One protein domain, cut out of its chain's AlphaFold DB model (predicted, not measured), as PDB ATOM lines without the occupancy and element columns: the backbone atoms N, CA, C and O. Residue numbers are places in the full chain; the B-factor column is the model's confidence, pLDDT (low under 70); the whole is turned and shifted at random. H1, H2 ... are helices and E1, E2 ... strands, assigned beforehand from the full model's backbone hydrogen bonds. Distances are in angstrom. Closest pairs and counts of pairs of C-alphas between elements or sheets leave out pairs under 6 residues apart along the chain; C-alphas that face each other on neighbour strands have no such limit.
ATOM      1  N   HIS A 263      91.933 136.508 114.308       93.06
ATOM      2  CA  HIS A 263      90.964 136.753 113.241       93.06
ATOM      3  C   HIS A 263      91.331 138.047 112.502       93.06
ATOM      4  O   HIS A 263      90.984 139.149 112.929       93.06
ATOM      5  N   TRP A 264      92.114 137.912 111.428       92.50
ATOM      6  CA  TRP A 264      92.747 139.040 110.722       92.50
ATOM      7  C   TRP A 264      92.384 139.164 109.235       92.50
ATOM      8  O   TRP A 264      92.755 140.151 108.603       92.50
ATOM      9  N   GLN A 265      91.704 138.170 108.658       89.06
ATOM     10  CA  GLN A 265      91.449 138.107 107.211       89.06
ATOM     11  C   GLN A 265      90.192 138.880 106.788       89.06
ATOM     12  O   GLN A 265      90.145 139.396 105.671       89.06
ATOM     13  N   GLU A 266      89.204 138.997 107.678       89.12
ATOM     14  CA  GLU A 266      87.960 139.742 107.465       89.12
ATOM     15  C   GLU A 266      87.392 140.294 108.786       89.12
ATOM     16  O   GLU A 266      87.853 139.939 109.872       89.12
ATOM     17  N   GLU A 267      86.430 141.216 108.687       89.06
ATOM     18  CA  GLU A 267      85.749 141.813 109.845       89.06
ATOM     19  C   GLU A 267      84.750 140.818 110.465       89.06
ATOM     20  O   GLU A 267      84.022 140.177 109.706       89.06
ATOM     21  N   PRO A 268      84.622 140.735 111.806       90.44
ATOM     22  CA  PRO A 268      85.298 141.557 112.812       90.44
ATOM     23  C   PRO A 268      86.777 141.187 112.989       90.44
ATOM     24  O   PRO A 268      87.106 140.030 113.232       90.44
ATOM     25  N   TYR A 269      87.681 142.165 112.964       93.75
ATOM     26  CA  TYR A 269      89.078 141.904 113.332       93.75
ATOM     27  C   TYR A 269      89.229 141.734 114.852       93.75
ATOM     28  O   TYR A 269      88.796 142.598 115.616       93.75
ATOM     29  N   PHE A 270      89.857 140.645 115.308       94.81
ATOM     30  CA  PHE A 270      90.130 140.398 116.732       94.81
ATOM     31  C   PHE A 270      91.284 139.413 116.955       94.81
ATOM     32  O   PHE A 270      91.716 138.705 116.046       94.81
ATOM     33  N   ARG A 271      91.780 139.319 118.194       94.50
ATOM     34  CA  ARG A 271      92.705 138.251 118.613       94.50
ATOM     35  C   ARG A 271      92.412 137.788 120.036       94.50
ATOM     36  O   ARG A 271      91.964 138.573 120.859       94.50
ATOM     37  N   THR A 272      92.662 136.521 120.330       94.75
ATOM     38  CA  THR A 272      92.491 135.937 121.677       94.75
ATOM     39  C   THR A 272      93.693 136.219 122.585       94.75
ATOM     40  O   THR A 272      94.724 136.703 122.118       94.75
ATOM     41  N   LEU A 273      93.578 135.905 123.880       94.00
ATOM     42  CA  LEU A 273      94.546 136.246 124.935       94.00
ATOM     43  C   LEU A 273      96.007 135.928 124.570       94.00
ATOM     44  O   LEU A 273      96.892 136.747 124.809       94.00
ATOM     45  N   LEU A 274      96.247 134.767 123.955       90.19
ATOM     46  CA  LEU A 274      97.580 134.282 123.576       90.19
ATOM     47  C   LEU A 274      98.026 134.701 122.165       90.19
ATOM     48  O   LEU A 274      99.158 134.431 121.787       90.19
ATOM     49  N   ALA A 275      97.182 135.327 121.351       90.94
ATOM     50  CA  ALA A 275      97.549 135.689 119.986       90.94
ATOM     51  C   ALA A 275      98.252 137.058 119.917       90.94
ATOM     52  O   ALA A 275      97.832 138.028 120.555       90.94
ATOM     53  N   TYR A 276      99.293 137.158 119.089       89.62
ATOM     54  CA  TYR A 276      99.908 138.427 118.703       89.62
ATOM     55  C   TYR A 276      99.190 139.031 117.489       89.62
ATOM     56  O   TYR A 276      98.726 138.321 116.601       89.62
ATOM     57  N   SER A 277      99.135 140.362 117.422       90.19
ATOM     58  CA  SER A 277      98.672 141.110 116.244       90.19
ATOM     59  C   SER A 277      99.730 141.227 115.139       90.19
ATOM     60  O   SER A 277      99.380 141.536 113.999       90.19
ATOM     61  N   THR A 278     101.005 140.982 115.457       88.81
ATOM     62  CA  THR A 278     102.149 141.078 114.537       88.81
ATOM     63  C   THR A 278     102.727 139.698 114.233       88.81
ATOM     64  O   THR A 278     103.047 138.941 115.147       88.81
ATOM     65  N   PHE A 279     102.911 139.388 112.949       86.25
ATOM     66  CA  PHE A 279     103.422 138.107 112.450       86.25
ATOM     67  C   PHE A 279     104.290 138.307 111.188       86.25
ATOM     68  O   PHE A 279     104.251 139.381 110.589       86.25
ATOM     69  N   PRO A 280     105.133 137.341 110.774       83.12
ATOM     70  CA  PRO A 280     105.912 137.445 109.536       83.12
ATOM     71  C   PRO A 280     105.026 137.624 108.292       83.12
ATOM     72  O   PRO A 280     104.026 136.931 108.138       83.12
ATOM     73  N   ASP A 281     105.415 138.506 107.367       77.81
ATOM     74  CA  ASP A 281     104.780 138.597 106.043       77.81
ATOM     75  C   ASP A 281     105.037 137.291 105.259       77.81
ATOM     76  O   ASP A 281     106.205 136.993 104.983       77.81
ATOM     77  N   PRO A 282     104.001 136.540 104.822       67.31
ATOM     78  CA  PRO A 282     104.171 135.329 104.008       67.31
ATOM     79  C   PRO A 282     104.904 135.568 102.678       67.31
ATOM     80  O   PRO A 282     105.435 134.636 102.074       67.31
ATOM     81  N   SER A 283     104.953 136.821 102.218       72.31
ATOM     82  CA  SER A 283     105.680 137.267 101.025       72.31
ATOM     83  C   SER A 283     107.166 137.572 101.293       72.31
ATOM     84  O   SER A 283     107.909 137.850 100.350       72.31
ATOM     85  N   GLY A 284     107.610 137.518 102.555       69.88
ATOM     86  CA  GLY A 284     109.007 137.634 102.978       69.88
ATOM     87  C   GLY A 284     109.565 139.055 103.133       69.88
ATOM     88  O   GLY A 284     110.778 139.198 103.278       69.88
ATOM     89  N   ASN A 285     108.743 140.111 103.106       73.06
ATOM     90  CA  ASN A 285     109.226 141.504 103.145       73.06
ATOM     91  C   ASN A 285     109.436 142.067 104.565       73.06
ATOM     92  O   ASN A 285     109.888 143.205 104.702       73.06
ATOM     93  N   GLY A 286     109.120 141.304 105.617       79.94
ATOM     94  CA  GLY A 286     109.273 141.724 107.011       79.94
ATOM     95  C   GLY A 286     108.194 141.133 107.912       79.94
ATOM     96  O   GLY A 286     107.912 139.939 107.845       79.94
ATOM     97  N   GLN A 287     107.592 141.980 108.747       84.12
ATOM     98  CA  GLN A 287     106.422 141.654 109.564       84.12
ATOM     99  C   GLN A 287     105.191 142.412 109.053       84.12
ATOM    100  O   GLN A 287     105.299 143.541 108.576       84.12
ATOM    101  N   TYR A 288     104.029 141.783 109.188       86.25
ATOM    102  CA  TYR A 288     102.707 142.378 109.056       86.25
ATOM    103  C   TYR A 288     102.117 142.600 110.457       86.25
ATOM    104  O   TYR A 288     102.322 141.769 111.340       86.25
ATOM    105  N   THR A 289     101.359 143.682 110.652       90.19
ATOM    106  CA  THR A 289     100.602 143.943 111.887       90.19
ATOM    107  C   THR A 289      99.135 144.184 111.552       90.19
ATOM    108  O   THR A 289      98.812 145.110 110.806       90.19
ATOM    109  N   CYS A 290      98.242 143.391 112.141       92.00
ATOM    110  CA  CYS A 290      96.820 143.703 112.193       92.00
ATOM    111  C   CYS A 290      96.565 144.684 113.351       92.00
ATOM    112  O   CYS A 290      96.292 144.260 114.474       92.00
ATOM    113  N   GLU A 291      96.663 145.991 113.095       92.12
ATOM    114  CA  GLU A 291      96.396 147.022 114.119       92.12
ATOM    115  C   GLU A 291      94.973 146.919 114.719       92.12
ATOM    116  O   GLU A 291      94.857 146.962 115.943       92.12
ATOM    117  N   PRO A 292      93.893 146.649 113.949       92.19
ATOM    118  CA  PRO A 292      92.568 146.406 114.536       92.19
ATOM    119  C   PRO A 292      92.534 145.194 115.482       92.19
ATOM    120  O   PRO A 292      91.878 145.230 116.518       92.19
ATOM    121  N   CYS A 293      93.301 144.139 115.182       91.94
ATOM    122  CA  CYS A 293      93.475 143.002 116.083       91.94
ATOM    123  C   CYS A 293      94.316 143.374 117.317       91.94
ATOM    124  O   CYS A 293      94.176 142.745 118.363       91.94
ATOM    125  N   ALA A 294      95.219 144.358 117.220       87.06
ATOM    126  CA  ALA A 294      95.995 144.853 118.355       87.06
ATOM    127  C   ALA A 294      95.078 145.534 119.381       87.06
ATOM    128  O   ALA A 294      95.162 145.193 120.561       87.06
ATOM    129  N   GLU A 295      94.186 146.410 118.898       88.00
ATOM    130  CA  GLU A 295      93.165 147.122 119.678       88.00
ATOM    131  C   GLU A 295      92.070 146.181 120.218       88.00
ATOM    132  O   GLU A 295      91.664 146.311 121.371       88.00
ATOM    133  N   ASN A 296      91.619 145.203 119.423       90.94
ATOM    134  CA  ASN A 296      90.574 144.248 119.803       90.94
ATOM    135  C   ASN A 296      91.153 142.904 120.296       90.94
ATOM    136  O   ASN A 296      90.990 141.853 119.664       90.94
ATOM    137  N   GLN A 297      91.857 142.942 121.436       92.75
ATOM    138  CA  GLN A 297      92.285 141.735 122.150       92.75
ATOM    139  C   GLN A 297      91.176 141.238 123.085       92.75
ATOM    140  O   GLN A 297      90.840 141.871 124.083       92.75
ATOM    141  N   LEU A 298      90.637 140.064 122.778       93.81
ATOM    142  CA  LEU A 298      89.657 139.369 123.596       93.81
ATOM    143  C   LEU A 298      90.333 138.774 124.837       93.81
ATOM    144  O   LEU A 298      91.249 137.954 124.719       93.81
ATOM    145  N   ASN A 299      89.832 139.125 126.023       92.88
ATOM    146  CA  ASN A 299      90.238 138.504 127.283       92.88
ATOM    147  C   ASN A 299      89.625 137.095 127.428       92.88
ATOM    148  O   ASN A 299      88.700 136.890 128.212       92.88
ATOM    149  N   ALA A 300      90.090 136.151 126.610       91.00
ATOM    150  CA  ALA A 300      89.737 134.735 126.655       91.00
ATOM    151  C   ALA A 300      90.794 133.885 125.935       91.00
ATOM    152  O   ALA A 300      91.411 134.314 124.954       91.00
ATOM    153  N   PHE A 301      90.950 132.644 126.384       88.81
ATOM    154  CA  PHE A 301      91.641 131.584 125.659       88.81
ATOM    155  C   PHE A 301      90.825 131.158 124.428       88.81
ATOM    156  O   PHE A 301      89.595 131.091 124.480       88.81
ATOM    157  N   SER A 302      91.521 130.857 123.332       86.62
ATOM    158  CA  SER A 302      90.941 130.365 122.078       86.62
ATOM    159  C   SER A 302      90.268 128.999 122.240       86.62
ATOM    160  O   SER A 302      90.760 128.156 122.992       86.62
ATOM    161  N   SER A 303      89.147 128.784 121.542       83.31
ATOM    162  CA  SER A 303      88.432 127.498 121.474       83.31
ATOM    163  C   SER A 303      87.394 127.498 120.342       83.31
ATOM    164  O   SER A 303      86.748 128.529 120.148       83.31
ATOM    165  N   PRO A 304      87.166 126.377 119.628       77.38
ATOM    166  CA  PRO A 304      86.076 126.259 118.652       77.38
ATOM    167  C   PRO A 304      84.672 126.281 119.292       77.38
ATOM    168  O   PRO A 304      83.697 126.613 118.617       77.38
ATOM    169  N   ASP A 305      84.560 125.967 120.587       77.38
ATOM    170  CA  ASP A 305      83.295 125.982 121.342       77.38
ATOM    171  C   ASP A 305      82.832 127.404 121.735       77.38
ATOM    172  O   ASP A 305      81.690 127.595 122.170       77.38
ATOM    173  N   LEU A 306      83.718 128.401 121.622       82.88
ATOM    174  CA  LEU A 306      83.514 129.773 122.091       82.88
ATOM    175  C   LEU A 306      83.326 130.742 120.918       82.88
ATOM    176  O   LEU A 306      84.035 130.667 119.918       82.88
ATOM    177  N   TRP A 307      82.394 131.682 121.069       86.00
ATOM    178  CA  TRP A 307      81.959 132.599 120.013       86.00
ATOM    179  C   TRP A 307      81.957 134.050 120.496       86.00
ATOM    180  O   TRP A 307      81.356 134.360 121.525       86.00
ATOM    181  N   TYR A 308      82.608 134.945 119.749       90.69
ATOM    182  CA  TYR A 308      82.616 136.385 120.000       90.69
ATOM    183  C   TYR A 308      81.431 137.050 119.297       90.69
ATOM    184  O   TYR A 308      81.360 137.109 118.070       90.69
ATOM    185  N   MET A 309      80.498 137.566 120.091       89.12
ATOM    186  CA  MET A 309      79.216 138.091 119.624       89.12
ATOM    187  C   MET A 309      79.323 139.571 119.215       89.12
ATOM    188  O   MET A 309      78.880 140.474 119.933       89.12
ATOM    189  N   HIS A 310      79.918 139.832 118.050       86.94
ATOM    190  CA  HIS A 310      80.117 141.181 117.498       86.94
ATOM    191  C   HIS A 310      78.810 141.931 117.145       86.94
ATOM    192  O   HIS A 310      78.832 143.151 116.986       86.94
ATOM    193  N   ALA A 311      77.668 141.242 117.047       81.44
ATOM    194  CA  ALA A 311      76.333 141.842 116.998       81.44
ATOM    195  C   ALA A 311      75.321 140.955 117.748       81.44
ATOM    196  O   ALA A 311      75.251 139.756 117.514       81.44
ATOM    197  N   GLY A 312      74.485 141.500 118.640       68.94
ATOM    198  CA  GLY A 312      73.701 140.676 119.578       68.94
ATOM    199  C   GLY A 312      72.198 140.980 119.641       68.94
ATOM    200  O   GLY A 312      71.822 142.153 119.650       68.94
ATOM    201  N   PRO A 313      71.317 139.963 119.743       64.75
ATOM    202  CA  PRO A 313      69.967 140.146 120.267       64.75
ATOM    203  C   PRO A 313      69.999 140.236 121.804       64.75
ATOM    204  O   PRO A 313      70.311 139.265 122.493       64.75
ATOM    205  N   GLY A 314      69.632 141.394 122.356       70.88
ATOM    206  CA  GLY A 314      69.723 141.644 123.799       70.88
ATOM    207  C   GLY A 314      71.170 141.840 124.263       70.88
ATOM    208  O   GLY A 314      72.005 142.350 123.518       70.88
ATOM    209  N   ASP A 315      71.469 141.426 125.493       76.75
ATOM    210  CA  ASP A 315      72.711 141.780 126.200       76.75
ATOM    211  C   ASP A 315      73.906 140.856 125.871       76.75
ATOM    212  O   ASP A 315      74.779 140.625 126.707       76.75
ATOM    213  N   THR A 316      73.951 140.296 124.654       80.94
ATOM    214  CA  THR A 316      75.054 139.431 124.192       80.94
ATOM    215  C   THR A 316      76.150 140.196 123.446       80.94
ATOM    216  O   THR A 316      77.175 139.608 123.130       80.94
ATOM    217  N   LEU A 317      75.963 141.482 123.121       87.38
ATOM    218  CA  LEU A 317      76.929 142.256 122.331       87.38
ATOM    219  C   LEU A 317      78.299 142.347 123.030       87.38
ATOM    220  O   LEU A 317      78.386 142.725 124.197       87.38
ATOM    221  N   GLY A 318      79.366 142.017 122.299       86.12
ATOM    222  CA  GLY A 318      80.742 142.019 122.804       86.12
ATOM    223  C   GLY A 318      81.045 140.915 123.824       86.12
ATOM    224  O   GLY A 318      82.136 140.891 124.385       86.12
ATOM    225  N   GLN A 319      80.094 140.014 124.095       85.88
ATOM    226  CA  GLN A 319      80.305 138.866 124.972       85.88
ATOM    227  C   GLN A 319      80.999 137.722 124.223       85.88
ATOM    228  O   GLN A 319      80.888 137.592 123.002       85.88
ATOM    229  N   ILE A 320      81.679 136.867 124.985       86.69
ATOM    230  CA  ILE A 320      82.232 135.595 124.518       86.69
ATOM    231  C   ILE A 320      81.332 134.508 125.092       86.69
ATOM    232  O   ILE A 320      81.155 134.439 126.305       86.69
ATOM    233  N   CYS A 321      80.682 133.730 124.232       81.81
ATOM    234  CA  CYS A 321      79.560 132.872 124.605       81.81
ATOM    235  C   CYS A 321      79.753 131.445 124.087       81.81
ATOM    236  O   CYS A 321      80.433 131.221 123.088       81.81
ATOM    237  N   THR A 322      79.101 130.478 124.731       78.81
ATOM    238  CA  THR A 322      78.980 129.111 124.204       78.81
ATOM    239  C   THR A 322      77.715 128.977 123.360       78.81
ATOM    240  O   THR A 322      76.701 129.633 123.627       78.81
ATOM    241  N   LEU A 323      77.755 128.097 122.360       66.88
ATOM    242  CA  LEU A 323      76.575 127.679 121.605       66.88
ATOM    243  C   LEU A 323      76.126 126.284 122.038       66.88
ATOM    244  O   LEU A 323      76.940 125.406 122.316       66.88
ATOM    245  N   ARG A 324      74.811 126.056 122.060       64.62
ATOM    246  CA  ARG A 324      74.222 124.718 122.204       64.62
ATOM    247  C   ARG A 324      73.147 124.507 121.152       64.62
ATOM    248  O   ARG A 324      72.185 125.272 121.088       64.62
ATOM    249  N   ASP A 325      73.292 123.457 120.355       59.09
ATOM    250  CA  ASP A 325      72.324 123.094 119.323       59.09
ATOM    251  C   ASP A 325      70.974 122.714 119.934       59.09
ATOM    252  O   ASP A 325      70.841 121.702 120.628       59.09
ATOM    253  N   ASN A 326      69.940 123.494 119.618       57.78
ATOM    254  CA  ASN A 326      68.565 123.078 119.832       57.78
ATOM    255  C   ASN A 326      68.077 122.320 118.591       57.78
ATOM    256  O   ASN A 326      68.274 122.747 117.450       57.78
ATOM    257  N   GLN A 327      67.393 121.192 118.807       54.50
ATOM    258  CA  GLN A 327      66.853 120.342 117.738       54.50
ATOM    259  C   GLN A 327      65.641 120.989 117.037       54.50
ATOM    260  O   GLN A 327      64.516 120.523 117.182       54.50
ATOM    261  N   ASN A 328      65.878 122.085 116.307       64.06
ATOM    262  CA  ASN A 328      64.952 122.758 115.385       64.06
ATOM    263  C   ASN A 328      65.648 123.728 114.393       64.06
ATOM    264  O   ASN A 328      64.955 124.452 113.682       64.06
ATOM    265  N   GLY A 329      66.988 123.761 114.313       68.88
ATOM    266  CA  GLY A 329      67.721 124.715 113.455       68.88
ATOM    267  C   GLY A 329      67.961 126.082 114.109       68.88
ATOM    268  O   GLY A 329      68.008 127.108 113.428       68.88
ATOM    269  N   THR A 330      68.071 126.097 115.439       75.75
ATOM    270  CA  THR A 330      68.445 127.269 116.234       75.75
ATOM    271  C   THR A 330      69.522 126.878 117.244       75.75
ATOM    272  O   THR A 330      69.519 125.759 117.758       75.75
ATOM    273  N   HIS A 331      70.413 127.806 117.579       70.44
ATOM    274  CA  HIS A 331      71.371 127.645 118.670       70.44
ATOM    275  C   HIS A 331      70.893 128.440 119.886       70.44
ATOM    276  O   HIS A 331      70.439 129.583 119.765       70.44
ATOM    277  N   ALA A 332      71.013 127.843 121.070       74.25
ATOM    278  CA  ALA A 332      71.017 128.584 122.316       74.25
ATOM    279  C   ALA A 332      72.396 129.223 122.495       74.25
ATOM    280  O   ALA A 332      73.382 128.505 122.658       74.25
ATOM    281  N   VAL A 333      72.452 130.551 122.470       78.12
ATOM    282  CA  VAL A 333      73.648 131.313 122.848       78.12
ATOM    283  C   VAL A 333      73.606 131.483 124.363       78.12
ATOM    284  O   VAL A 333      72.583 131.945 124.870       78.12
ATOM    285  N   ALA A 334      74.667 131.118 125.078       76.81
ATOM    286  CA  ALA A 334      74.768 131.274 126.529       76.81
ATOM    287  C   ALA A 334      76.077 131.984 126.903       76.81
ATOM    288  O   ALA A 334      77.165 131.485 126.610       76.81
ATOM    289  N   CYS A 335      75.958 133.152 127.536       75.19
ATOM    290  CA  CYS A 335      77.068 134.062 127.822       75.19
ATOM    291  C   CYS A 335      77.367 134.153 129.342       75.19
ATOM    292  O   CYS A 335      76.446 133.972 130.145       75.19
ATOM    293  N   PRO A 336      78.609 134.476 129.766       69.56
ATOM    294  CA  PRO A 336      79.022 134.538 131.178       69.56
ATOM    295  C   PRO A 336      78.197 135.481 132.062       69.56
ATOM    296  O   PRO A 336      78.020 135.223 133.248       69.56
ATOM    297  N   ASN A 337      77.632 136.548 131.489       70.69
ATOM    298  CA  ASN A 337      76.714 137.465 132.175       70.69
ATOM    299  C   ASN A 337      75.319 136.860 132.475       70.69
ATOM    300  O   ASN A 337      74.442 137.558 132.981       70.69
ATOM    301  N   GLY A 338      75.089 135.586 132.143       70.50
ATOM    302  CA  GLY A 338      73.805 134.900 132.288       70.50
ATOM    303  C   GLY A 338      72.803 135.196 131.167       70.50
ATOM    304  O   GLY A 338      71.681 134.687 131.216       70.50
ATOM    305  N   ALA A 339      73.173 135.985 130.150       70.31
ATOM    306  CA  ALA A 339      72.325 136.204 128.988       70.31
ATOM    307  C   ALA A 339      72.188 134.905 128.181       70.31
ATOM    308  O   ALA A 339      73.179 134.267 127.812       70.31
ATOM    309  N   VAL A 340      70.939 134.533 127.887       70.94
ATOM    310  CA  VAL A 340      70.605 133.391 127.030       70.94
ATOM    311  C   VAL A 340      69.717 133.865 125.888       70.94
ATOM    312  O   VAL A 340      68.600 134.331 126.114       70.94
ATOM    313  N   ALA A 341      70.201 133.709 124.658       77.25
ATOM    314  CA  ALA A 341      69.473 134.052 123.440       77.25
ATOM    315  C   ALA A 341      69.158 132.803 122.599       77.25
ATOM    316  O   ALA A 341      69.680 131.712 122.835       77.25
ATOM    317  N   GLN A 342      68.283 132.965 121.605       81.62
ATOM    318  CA  GLN A 342      68.020 131.968 120.566       81.62
ATOM    319  C   GLN A 342      68.298 132.608 119.207       81.62
ATOM    320  O   GLN A 342      67.643 133.588 118.857       81.62
ATOM    321  N   LEU A 343      69.243 132.049 118.452       78.75
ATOM    322  CA  LEU A 343      69.568 132.482 117.090       78.75
ATOM    323  C   LEU A 343      69.261 131.360 116.089       78.75
ATOM    324  O   LEU A 343      69.644 130.216 116.342       78.75
ATOM    325  N   PRO A 344      68.604 131.639 114.948       83.00
ATOM    326  CA  PRO A 344      68.558 130.709 113.824       83.00
ATOM    327  C   PRO A 344      69.964 130.410 113.297       83.00
ATOM    328  O   PRO A 344      70.798 131.309 113.204       83.00
ATOM    329  N   SER A 345      70.232 129.162 112.907       76.56
ATOM    330  CA  SER A 345      71.561 128.752 112.418       76.56
ATOM    331  C   SER A 345      72.023 129.524 111.173       76.56
ATOM    332  O   SER A 345      73.217 129.677 110.948       76.56
ATOM    333  N   ASN A 346      71.084 130.043 110.375       79.44
ATOM    334  CA  ASN A 346      71.361 130.894 109.214       79.44
ATOM    335  C   ASN A 346      71.762 132.340 109.558       79.44
ATOM    336  O   ASN A 346      72.298 133.017 108.686       79.44
ATOM    337  N   ASP A 347      71.493 132.811 110.778       82.31
ATOM    338  CA  ASP A 347      71.768 134.192 111.202       82.31
ATOM    339  C   ASP A 347      73.013 134.287 112.101       82.31
ATOM    340  O   ASP A 347      73.475 135.385 112.399       82.31
ATOM    341  N   LEU A 348      73.586 133.152 112.522       75.81
ATOM    342  CA  LEU A 348      74.706 133.093 113.466       75.81
ATOM    343  C   LEU A 348      75.923 133.919 113.004       75.81
ATOM    344  O   LEU A 348      76.381 134.773 113.755       75.81
ATOM    345  N   ALA A 349      76.363 133.751 111.754       77.00
ATOM    346  CA  ALA A 349      77.479 134.500 111.153       77.00
ATOM    347  C   ALA A 349      77.142 135.968 110.785       77.00
ATOM    348  O   ALA A 349      77.928 136.660 110.150       77.00
ATOM    349  N   ALA A 350      75.951 136.463 111.141       84.19
ATOM    350  CA  ALA A 350      75.650 137.899 111.159       84.19
ATOM    351  C   ALA A 350      75.747 138.494 112.579       84.19
ATOM    352  O   ALA A 350      75.534 139.695 112.762       84.19
ATOM    353  N   HIS A 351      76.033 137.654 113.579       85.69
ATOM    354  CA  HIS A 351      75.926 137.953 115.003       85.69
ATOM    355  C   HIS A 351      77.189 137.595 115.810       85.69
ATOM    356  O   HIS A 351      77.542 138.324 116.741       85.69
ATOM    357  N   GLY A 352      77.883 136.509 115.478       86.12
ATOM    358  CA  GLY A 352      79.129 136.135 116.137       86.12
ATOM    359  C   GLY A 352      80.035 135.271 115.270       86.12
ATOM    360  O   GLY A 352      79.556 134.562 114.391       86.12
ATOM    361  N   GLU A 353      81.328 135.292 115.595       86.69
ATOM    362  CA  GLU A 353      82.365 134.450 114.983       86.69
ATOM    363  C   GLU A 353      83.003 133.517 116.028       86.69
ATOM    364  O   GLU A 353      83.108 133.905 117.198       86.69
ATOM    365  N   PRO A 354      83.457 132.306 115.655       85.56
ATOM    366  CA  PRO A 354      84.159 131.412 116.570       85.56
ATOM    367  C   PRO A 354      85.540 131.983 116.926       85.56
ATOM    368  O   PRO A 354      86.253 132.500 116.067       85.56
ATOM    369  N   ILE A 355      85.966 131.851 118.185       85.25
ATOM    370  CA  ILE A 355      87.276 132.345 118.653       85.25
ATOM    371  C   ILE A 355      88.363 131.258 118.657       85.25
ATOM    372  O   ILE A 355      89.317 131.313 119.438       85.25
ATOM    373  N   GLY A 356      88.228 130.256 117.791       81.88
ATOM    374  CA  GLY A 356      89.172 129.151 117.675       81.88
ATOM    375  C   GLY A 356      88.788 128.123 116.616       81.88
ATOM    376  O   GLY A 356      87.754 128.213 115.957       81.88
ATOM    377  N   THR A 357      89.648 127.121 116.458       76.38
ATOM    378  CA  THR A 357      89.458 125.949 115.586       76.38
ATOM    379  C   THR A 357      90.059 124.719 116.275       76.38
ATOM    380  O   THR A 357      90.639 124.855 117.348       76.38
ATOM    381  N   GLU A 358      90.013 123.528 115.669       69.56
ATOM    382  CA  GLU A 358      90.678 122.324 116.216       69.56
ATOM    383  C   GLU A 358      92.196 122.497 116.469       69.56
ATOM    384  O   GLU A 358      92.769 121.774 117.280       69.56
ATOM    385  N   LEU A 359      92.853 123.459 115.801       71.25
ATOM    386  CA  LEU A 359      94.256 123.830 116.057       71.25
ATOM    387  C   LEU A 359      94.409 124.979 117.067       71.25
ATOM    388  O   LEU A 359      95.500 125.189 117.586       71.25
TER     389      LEU A 359
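Overview. This is residues 263 to 359 of the 639 residues of an uncharacterized protein of Deltaproteobacteria bacterium (UniProt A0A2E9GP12). With little regular structure, this rod has a strongly twisted antiparallel sheet, E6 E5 E4 E3 E7, toward one end, the small hairpin E1 and E2 at the other, and H1 between. Of 97 printed residues, 37 lie in one named helix and seven strands, mostly strand: E1 E2 H1 E3 E4 E5 E6 E7. It is only just compact, close to loose, radius of gyration of the C-alphas 14.9 A, spans 49 by 23 by 21 A.

Along the chain. Find E3 at residues 303 to 308, E4 320 to 326, 19.1 A long, E5 330 to 334, E6 340 to 344, E7 353 to 355, ending at (87.276, 132.345, 118.653). E1, 278 to 280, starts at (102.149, 141.078, 114.537); E2 spans 287 to 289, H1 291 to 295.

Arrangement. E3 E4 E5 E6 form a meander, each strand the antiparallel neighbour of the one before. Within hydrogen-bond range find N 324 and O 332, 2.9 A, in hairpin E4 and E5, and N 308 and O 353, 2.8 A, between E3 and E7. H1 is not on the sheet; its O i to N i+4 pair is within range.

Size, cuts and confidence. The printed part has no cut; link E3 to E4 is long; pLDDT is under 70 at 323 to 329, among others.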